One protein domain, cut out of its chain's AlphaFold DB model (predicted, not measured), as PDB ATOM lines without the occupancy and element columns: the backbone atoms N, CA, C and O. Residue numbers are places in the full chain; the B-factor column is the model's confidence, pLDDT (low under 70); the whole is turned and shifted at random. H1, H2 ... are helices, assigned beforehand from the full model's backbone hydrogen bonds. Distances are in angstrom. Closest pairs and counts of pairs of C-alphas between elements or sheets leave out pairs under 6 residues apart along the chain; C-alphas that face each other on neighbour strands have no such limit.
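AT A GLANCE: This is residues 19 to 76 of the 86 residues of an uncharacterized protein of Bradyrhizobium sp. MOS001 (UniProt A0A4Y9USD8). Three helices lie side by side in a small triangular bundle, each running opposite to the one before; H2 packs on both short H1 and long H3. H3 makes the length, and residues 50 to 56, of which 52 to 56 belong to H3, stick out at one end. The 58 printed residues, all helix in class with no named strand, are only just compact, close to loose, with a radius of gyration of the C-alphas of 12.2 A and spans of 38 by 17 by 15 A.

IN THESE COORDINATES: H1 is residues 19 to 25, 9.8 A long, from C-alpha 19 at (165.321, 141.525, 164.940). H2 is residues 30 to 42, 18.0 A. H3 is residues 52 to 76, 36.3 A, ending with C-alpha 76 at (174.151, 127.009, 156.519).

HOW THE PARTS SIT: H1 and H2 form a helical hairpin at a shallow tilt of 13 degrees; H2 touches H1 with residues 32 to 36 alone, and the closest C-alphas, of Arg 23 and Thr 33, are 5.8 A apart. H2 and H3 form another, at a shallow tilt of 7 degrees; their closest C-alphas, of Val 32 and Val 69, are 5.7 A apart. H1 and H3 are near each other. In H1, H2 and H3 every O i to N i+4 pair is within hydrogen-bond range.

THE WHOLE: The C-alphas farthest apart, of Asp 51 and Gly 76, are 37.8 A apart. The printed part has no cut and no long link. Residues 44 to 48 and residue 76 have pLDDT under 70.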
ATOM      1  N   ILE A  19     165.949 142.351 165.988       87.25
ATOM      2  CA  ILE A  19     165.321 141.525 164.940       87.25
ATOM      3  C   ILE A  19     165.513 142.147 163.563       87.25
ATOM      4  O   ILE A  19     165.832 141.448 162.601       87.25
ATOM      5  N   THR A  20     165.334 143.463 163.466       86.00
ATOM      6  CA  THR A  20     165.517 144.193 162.210       86.00
ATOM      7  C   THR A  20     166.967 144.101 161.746       86.00
ATOM      8  O   THR A  20     167.211 143.797 160.580       86.00
ATOM      9  N   ALA A  21     167.926 144.278 162.656       90.06
ATOM     10  CA  ALA A  21     169.347 144.139 162.366       90.06
ATOM     11  C   ALA A  21     169.698 142.720 161.889       90.06
ATOM     12  O   ALA A  21     170.332 142.575 160.845       90.06
ATOM     13  N   LEU A  22     169.225 141.676 162.581       88.50
ATOM     14  CA  LEU A  22     169.436 140.279 162.180       88.50
ATOM     15  C   LEU A  22     168.825 139.973 160.812       88.50
ATOM     16  O   LEU A  22     169.446 139.295 159.995       88.50
ATOM     17  N   ARG A  23     167.626 140.492 160.532       87.12
ATOM     18  CA  ARG A  23     166.982 140.318 159.226       87.12
ATOM     19  C   ARG A  23     167.783 140.997 158.119       87.12
ATOM     20  O   ARG A  23     167.939 140.403 157.060       87.12
ATOM     21  N   SER A  24     168.302 142.200 158.363       88.06
ATOM     22  CA  SER A  24     169.156 142.912 157.406       88.06
ATOM     23  C   SER A  24     170.490 142.195 157.173       88.06
ATOM     24  O   SER A  24     170.929 142.096 156.036       88.06
ATOM     25  N   GLN A  25     171.115 141.643 158.219       89.12
ATOM     26  CA  GLN A  25     172.361 140.866 158.104       89.12
ATOM     27  C   GLN A  25     172.185 139.547 157.339       89.12
ATOM     28  O   GLN A  25     173.139 139.021 156.766       89.12
ATOM     29  N   HIS A  26     170.976 138.992 157.357       85.94
ATOM     30  CA  HIS A  26     170.643 137.707 156.756       85.94
ATOM     31  C   HIS A  26     169.592 137.837 155.653       85.94
ATOM     32  O   HIS A  26     168.839 136.890 155.433       85.94
ATOM     33  N   SER A  27     169.545 138.980 154.957       82.69
ATOM     34  CA  SER A  27     168.523 139.293 153.945       82.69
ATOM     35  C   SER A  27     168.352 138.186 152.905       82.69
ATOM     36  O   SER A  27     167.230 137.861 152.523       82.69
ATOM     37  N   ASP A  28     169.462 137.557 152.525       85.19
ATOM     38  CA  ASP A  28     169.513 136.559 151.455       85.19
ATOM     39  C   ASP A  28     169.317 135.126 151.986       85.19
ATOM     40  O   ASP A  28     169.175 134.169 151.226       85.19
ATOM     41  N   ASN A  29     169.287 134.950 153.311       86.38
ATOM     42  CA  ASN A  29     169.071 133.664 153.961       86.38
ATOM     43  C   ASN A  29     167.574 133.475 154.245       86.38
ATOM     44  O   ASN A  29     167.094 133.733 155.352       86.38
ATOM     45  N   LEU A  30     166.842 133.010 153.226       87.12
ATOM     46  CA  LEU A  30     165.388 132.792 153.275       87.12
ATOM     47  C   LEU A  30     164.909 131.987 154.507       87.12
ATOM     48  O   LEU A  30     163.908 132.371 155.114       87.12
ATOM     49  N   PRO A  31     165.600 130.914 154.947       88.19
ATOM     50  CA  PRO A  31     165.259 130.235 156.197       88.19
ATOM     51  C   PRO A  31     165.325 131.135 157.441       88.19
ATOM     52  O   PRO A  31     164.420 131.104 158.275       88.19
ATOM     53  N   VAL A  32     166.375 131.951 157.569       86.94
ATOM     54  CA  VAL A  32     166.532 132.877 158.702       86.94
ATOM     55  C   VAL A  32     165.473 133.973 158.649       86.94
ATOM     56  O   VAL A  32     164.828 134.247 159.663       86.94
ATOM     57  N   THR A  33     165.229 134.562 157.478       88.56
ATOM     58  CA  THR A  33     164.200 135.600 157.333       88.56
ATOM     59  C   THR A  33     162.800 135.055 157.622       88.56
ATOM     60  O   THR A  33     162.014 135.735 158.280       88.56
ATOM     61  N   ALA A  34     162.497 133.808 157.245       88.50
ATOM     62  CA  ALA A  34     161.235 133.150 157.581       88.50
ATOM     63  C   ALA A  34     161.051 132.949 159.097       88.50
ATOM     64  O   ALA A  34     159.963 133.204 159.619       88.50
ATOM     65  N   ILE A  35     162.100 132.537 159.821       89.88
ATOM     66  CA  ILE A  35     162.066 132.394 161.289       89.88
ATOM     67  C   ILE A  35     161.781 133.747 161.951       89.88
ATOM     68  O   ILE A  35     160.877 133.846 162.785       89.88
ATOM     69  N   LEU A  36     162.510 134.791 161.548       88.31
ATOM     70  CA  LEU A  36     162.357 136.141 162.094       88.31
ATOM     71  C   LEU A  36     160.970 136.727 161.790       88.31
ATOM     72  O   LEU A  36     160.315 137.265 162.681       88.31
ATOM     73  N   ASN A  37     160.474 136.562 160.563       86.25
ATOM     74  CA  ASN A  37     159.140 137.025 160.178       86.25
ATOM     75  C   ASN A  37     158.038 136.272 160.937       86.25
ATOM     76  O   ASN A  37     157.074 136.887 161.391       86.25
ATOM     77  N   ARG A  38     158.185 134.955 161.141       86.38
ATOM     78  CA  ARG A  38     157.231 134.171 161.938       86.38
ATOM     79  C   ARG A  38     157.196 134.633 163.390       86.38
ATOM     80  O   ARG A  38     156.110 134.683 163.965       86.38
ATOM     81  N   PHE A  39     158.343 134.972 163.977       84.75
ATOM     82  CA  PHE A  39     158.390 135.548 165.319       84.75
ATOM     83  C   PHE A  39     157.654 136.892 165.374       84.75
ATOM     84  O   PHE A  39     156.789 137.068 166.227       84.75
ATOM     85  N   LEU A  40     157.913 137.801 164.428       79.44
ATOM     86  CA  LEU A  40     157.244 139.107 164.355       79.44
ATOM     87  C   LEU A  40     155.722 139.004 164.193       79.44
ATOM     88  O   LEU A  40     154.999 139.805 164.775       79.44
ATOM     89  N   VAL A  41     155.232 138.024 163.429       81.50
ATOM     90  CA  VAL A  41     153.791 137.770 163.269       81.50
ATOM     91  C   VAL A  41     153.195 137.139 164.524       81.50
ATOM     92  O   VAL A  41     152.133 137.559 164.968       81.50
ATOM     93  N   LYS A  42     153.874 136.160 165.135       75.12
ATOM     94  CA  LYS A  42     153.415 135.534 166.387       75.12
ATOM     95  C   LYS A  42     153.345 136.518 167.549       75.12
ATOM     96  O   LYS A  42     152.492 136.377 168.413       75.12
ATOM     97  N   THR A  43     154.246 137.490 167.549       72.06
ATOM     98  CA  THR A  43     154.287 138.579 168.530       72.06
ATOM     99  C   THR A  43     153.582 139.844 168.034       72.06
ATOM    100  O   THR A  43     153.667 140.868 168.706       72.06
ATOM    101  N   ALA A  44     152.936 139.770 166.857       57.47
ATOM    102  CA  ALA A  44     152.297 140.836 166.080       57.47
ATOM    103  C   ALA A  44     152.651 142.262 166.554       57.47
ATOM    104  O   ALA A  44     151.822 142.995 167.083       57.47
ATOM    105  N   PHE A  45     153.916 142.635 166.336       54.97
ATOM    106  CA  PHE A  45     154.487 143.980 166.489       54.97
ATOM    107  C   PHE A  45     154.529 144.606 167.893       54.97
ATOM    108  O   PHE A  45     154.351 145.815 168.017       54.97
ATOM    109  N   LEU A  46     154.949 143.850 168.912       61.41
ATOM    110  CA  LEU A  46     155.420 144.399 170.201       61.41
ATOM    111  C   LEU A  46     154.430 145.403 170.806       61.41
ATOM    112  O   LEU A  46     154.752 146.569 171.041       61.41
ATOM    113  N   SER A  47     153.192 144.961 170.978       62.59
ATOM    114  CA  SER A  47     152.234 145.688 171.801       62.59
ATOM    115  C   SER A  47     152.778 145.783 173.226       62.59
ATOM    116  O   SER A  47     153.454 144.859 173.683       62.59
ATOM    117  N   GLU A  48     152.462 146.869 173.926       66.19
ATOM    118  CA  GLU A  48     152.805 147.019 175.339       66.19
ATOM    119  C   GLU A  48     152.314 145.778 176.118       66.19
ATOM    120  O   GLU A  48     151.168 145.339 175.923       66.19
ATOM    121  N   PRO A  49     153.181 145.121 176.909       72.44
ATOM    122  CA  PRO A  49     152.804 143.907 177.607       72.44
ATOM    123  C   PRO A  49     151.696 144.227 178.613       72.44
ATOM    124  O   PRO A  49     151.791 145.170 179.390       72.44
ATOM    125  N   LYS A  50     150.628 143.428 178.589       74.94
ATOM    126  CA  LYS A  50     149.425 143.650 179.409       74.94
ATOM    127  C   LYS A  50     149.611 143.220 180.864       74.94
ATOM    128  O   LYS A  50     148.912 143.713 181.739       74.94
ATOM    129  N   ASP A  51     150.523 142.280 181.095       80.06
ATOM    130  CA  ASP A  51     150.819 141.693 182.396       80.06
ATOM    131  C   ASP A  51     152.211 141.032 182.393       80.06
ATOM    132  O   ASP A  51     152.855 140.860 181.350       80.06
ATOM    133  N   ALA A  52     152.677 140.647 183.582       80.75
ATOM    134  CA  ALA A  52     153.983 140.022 183.782       80.75
ATOM    135  C   ALA A  52     154.126 138.659 183.074       80.75
ATOM    136  O   ALA A  52     155.223 138.303 182.637       80.75
ATOM    137  N   ALA A  53     153.035 137.905 182.902       83.69
ATOM    138  CA  ALA A  53     153.075 136.635 182.183       83.69
ATOM    139  C   ALA A  53     153.320 136.866 180.684       83.69
ATOM    140  O   ALA A  53     154.099 136.142 180.059       83.69
ATOM    141  N   HIS A  54     152.737 137.924 180.117       80.62
ATOM    142  CA  HIS A  54     152.986 138.339 178.744       80.62
ATOM    143  C   HIS A  54     154.440 138.805 178.550       80.62
ATOM    144  O   HIS A  54     155.074 138.407 177.571       80.62
ATOM    145  N   VAL A  55     155.012 139.551 179.507       83.38
ATOM    146  CA  VAL A  55     156.447 139.914 179.504       83.38
ATOM    147  C   VAL A  55     157.333 138.668 179.454       83.38
ATOM    148  O   VAL A  55     158.228 138.559 178.612       83.38
ATOM    149  N   GLN A  56     157.080 137.703 180.340       84.19
ATOM    150  CA  GLN A  56     157.900 136.498 180.429       84.19
ATOM    151  C   GLN A  56     157.757 135.607 179.188       84.19
ATOM    152  O   GLN A  56     158.741 135.013 178.727       84.19
ATOM    153  N   HIS A  57     156.557 135.554 178.610       83.94
ATOM    154  CA  HIS A  57     156.310 134.871 177.346       83.94
ATOM    155  C   HIS A  57     157.126 135.490 176.202       83.94
ATOM    156  O   HIS A  57     157.814 134.762 175.481       83.94
ATOM    157  N   LEU A  58     157.126 136.825 176.082       84.75
ATOM    158  CA  LEU A  58     157.900 137.542 175.065       84.75
ATOM    159  C   LEU A  58     159.406 137.295 175.209       84.75
ATOM    160  O   LEU A  58     160.053 136.943 174.221       84.75
ATOM    161  N   ARG A  59     159.956 137.389 176.430       85.69
ATOM    162  CA  ARG A  59     161.373 137.075 176.702       85.69
ATOM    163  C   ARG A  59     161.724 135.652 176.252       85.69
ATOM    164  O   ARG A  59     162.700 135.446 175.532       85.69
ATOM    165  N   SER A  60     160.893 134.676 176.614       87.81
ATOM    166  CA  SER A  60     161.134 133.260 176.312       87.81
ATOM    167  C   SER A  60     161.100 132.959 174.808       87.81
ATOM    168  O   SER A  60     161.998 132.294 174.280       87.81
ATOM    169  N   GLU A  61     160.089 133.464 174.095       87.62
ATOM    170  CA  GLU A  61     159.978 133.270 172.644       87.62
ATOM    171  C   GLU A  61     161.079 134.031 171.885       87.62
ATOM    172  O   GLU A  61     161.574 133.534 170.866       87.62
ATOM    173  N   PHE A  62     161.526 135.185 172.394       87.81
ATOM    174  CA  PHE A  62     162.655 135.924 171.829       87.81
ATOM    175  C   PHE A  62     163.957 135.116 171.925       87.81
ATOM    176  O   PHE A  62     164.584 134.832 170.902       87.81
ATOM    177  N   THR A  63     164.318 134.620 173.116       90.06
ATOM    178  CA  THR A  63     165.508 133.769 173.305       90.06
ATOM    179  C   THR A  63     165.453 132.500 172.447       90.06
ATOM    180  O   THR A  63     166.460 132.066 171.878       90.06
ATOM    181  N   ARG A  64     164.274 131.884 172.313       90.81
ATOM    182  CA  ARG A  64     164.081 130.708 171.453       90.81
ATOM    183  C   ARG A  64     164.305 131.025 169.972       90.81
ATOM    184  O   ARG A  64     164.895 130.210 169.254       90.81
ATOM    185  N   THR A  65     163.847 132.187 169.522       90.38
ATOM    186  CA  THR A  65     164.037 132.664 168.149       90.38
ATOM    187  C   THR A  65     165.513 132.877 167.847       90.38
ATOM    188  O   THR A  65     165.998 132.335 166.854       90.38
ATOM    189  N   LEU A  66     166.246 133.560 168.732       90.31
ATOM    190  CA  LEU A  66     167.686 133.784 168.566       90.31
ATOM    191  C   LEU A  66     168.462 132.466 168.434       90.31
ATOM    192  O   LEU A  66     169.215 132.298 167.475       90.31
ATOM    193  N   ARG A  67     168.191 131.476 169.299       91.88
ATOM    194  CA  ARG A  67     168.807 130.137 169.183       91.88
ATOM    195  C   ARG A  67     168.472 129.436 167.867       91.88
ATOM    196  O   ARG A  67     169.308 128.738 167.299       91.88
ATOM    197  N   SER A  68     167.248 129.601 167.372       89.50
ATOM    198  CA  SER A  68     166.824 128.993 166.104       89.50
ATOM    199  C   SER A  68     167.533 129.629 164.905       89.50
ATOM    200  O   SER A  68     167.930 128.920 163.977       89.50
ATOM    201  N   VAL A  69     167.728 130.951 164.932       88.31
ATOM    202  CA  VAL A  69     168.522 131.677 163.932       88.31
ATOM    203  C   VAL A  69     169.971 131.210 163.972       88.31
ATOM    204  O   VAL A  69     170.494 130.795 162.941       88.31
ATOM    205  N   GLU A  70     170.590 131.176 165.151       90.12
ATOM    206  CA  GLU A  70     171.973 130.721 165.329       90.12
ATOM    207  C   GLU A  70     172.183 129.290 164.815       90.12
ATOM    208  O   GLU A  70     173.116 129.025 164.051       90.12
ATOM    209  N   ALA A  71     171.277 128.370 165.153       90.06
ATOM    210  CA  ALA A  71     171.326 126.995 164.665       90.06
ATOM    211  C   ALA A  71     171.205 126.922 163.133       90.06
ATOM    212  O   ALA A  71     171.908 126.144 162.485       90.06
ATOM    213  N   THR A  72     170.339 127.744 162.536       87.75
ATOM    214  CA  THR A  72     170.133 127.792 161.080       87.75
ATOM    215  C   THR A  72     171.355 128.363 160.363       87.75
ATOM    216  O   THR A  72     171.813 127.793 159.374       87.75
ATOM    217  N   VAL A  73     171.935 129.443 160.890       86.44
ATOM    218  CA  VAL A  73     173.169 130.049 160.368       86.44
ATOM    219  C   VAL A  73     174.342 129.074 160.477       86.44
ATOM    220  O   VAL A  73     175.093 128.914 159.514       86.44
ATOM    221  N   SER A  74     174.480 128.377 161.607       86.88
ATOM    222  CA  SER A  74     175.542 127.385 161.830       86.88
ATOM    223  C   SER A  74     175.438 126.213 160.853       86.88
ATOM    224  O   SER A  74     176.435 125.808 160.254       86.88
ATOM    225  N   ARG A  75     174.217 125.719 160.610       80.00
ATOM    226  CA  ARG A  75     173.954 124.691 159.594       80.00
ATOM    227  C   ARG A  75     174.275 125.190 158.188       80.00
ATOM    228  O   ARG A  75     174.957 124.484 157.457       80.00
ATOM    229  N   GLY A  76     173.867 126.410 157.829       68.75
ATOM    230  CA  GLY A  76     174.151 127.009 156.519       68.75
ATOM    231  C   GLY A  76     175.645 127.235 156.249       68.75
ATOM    232  O   GLY A  76     176.107 127.009 155.133       68.75
TER     233      GLY A  76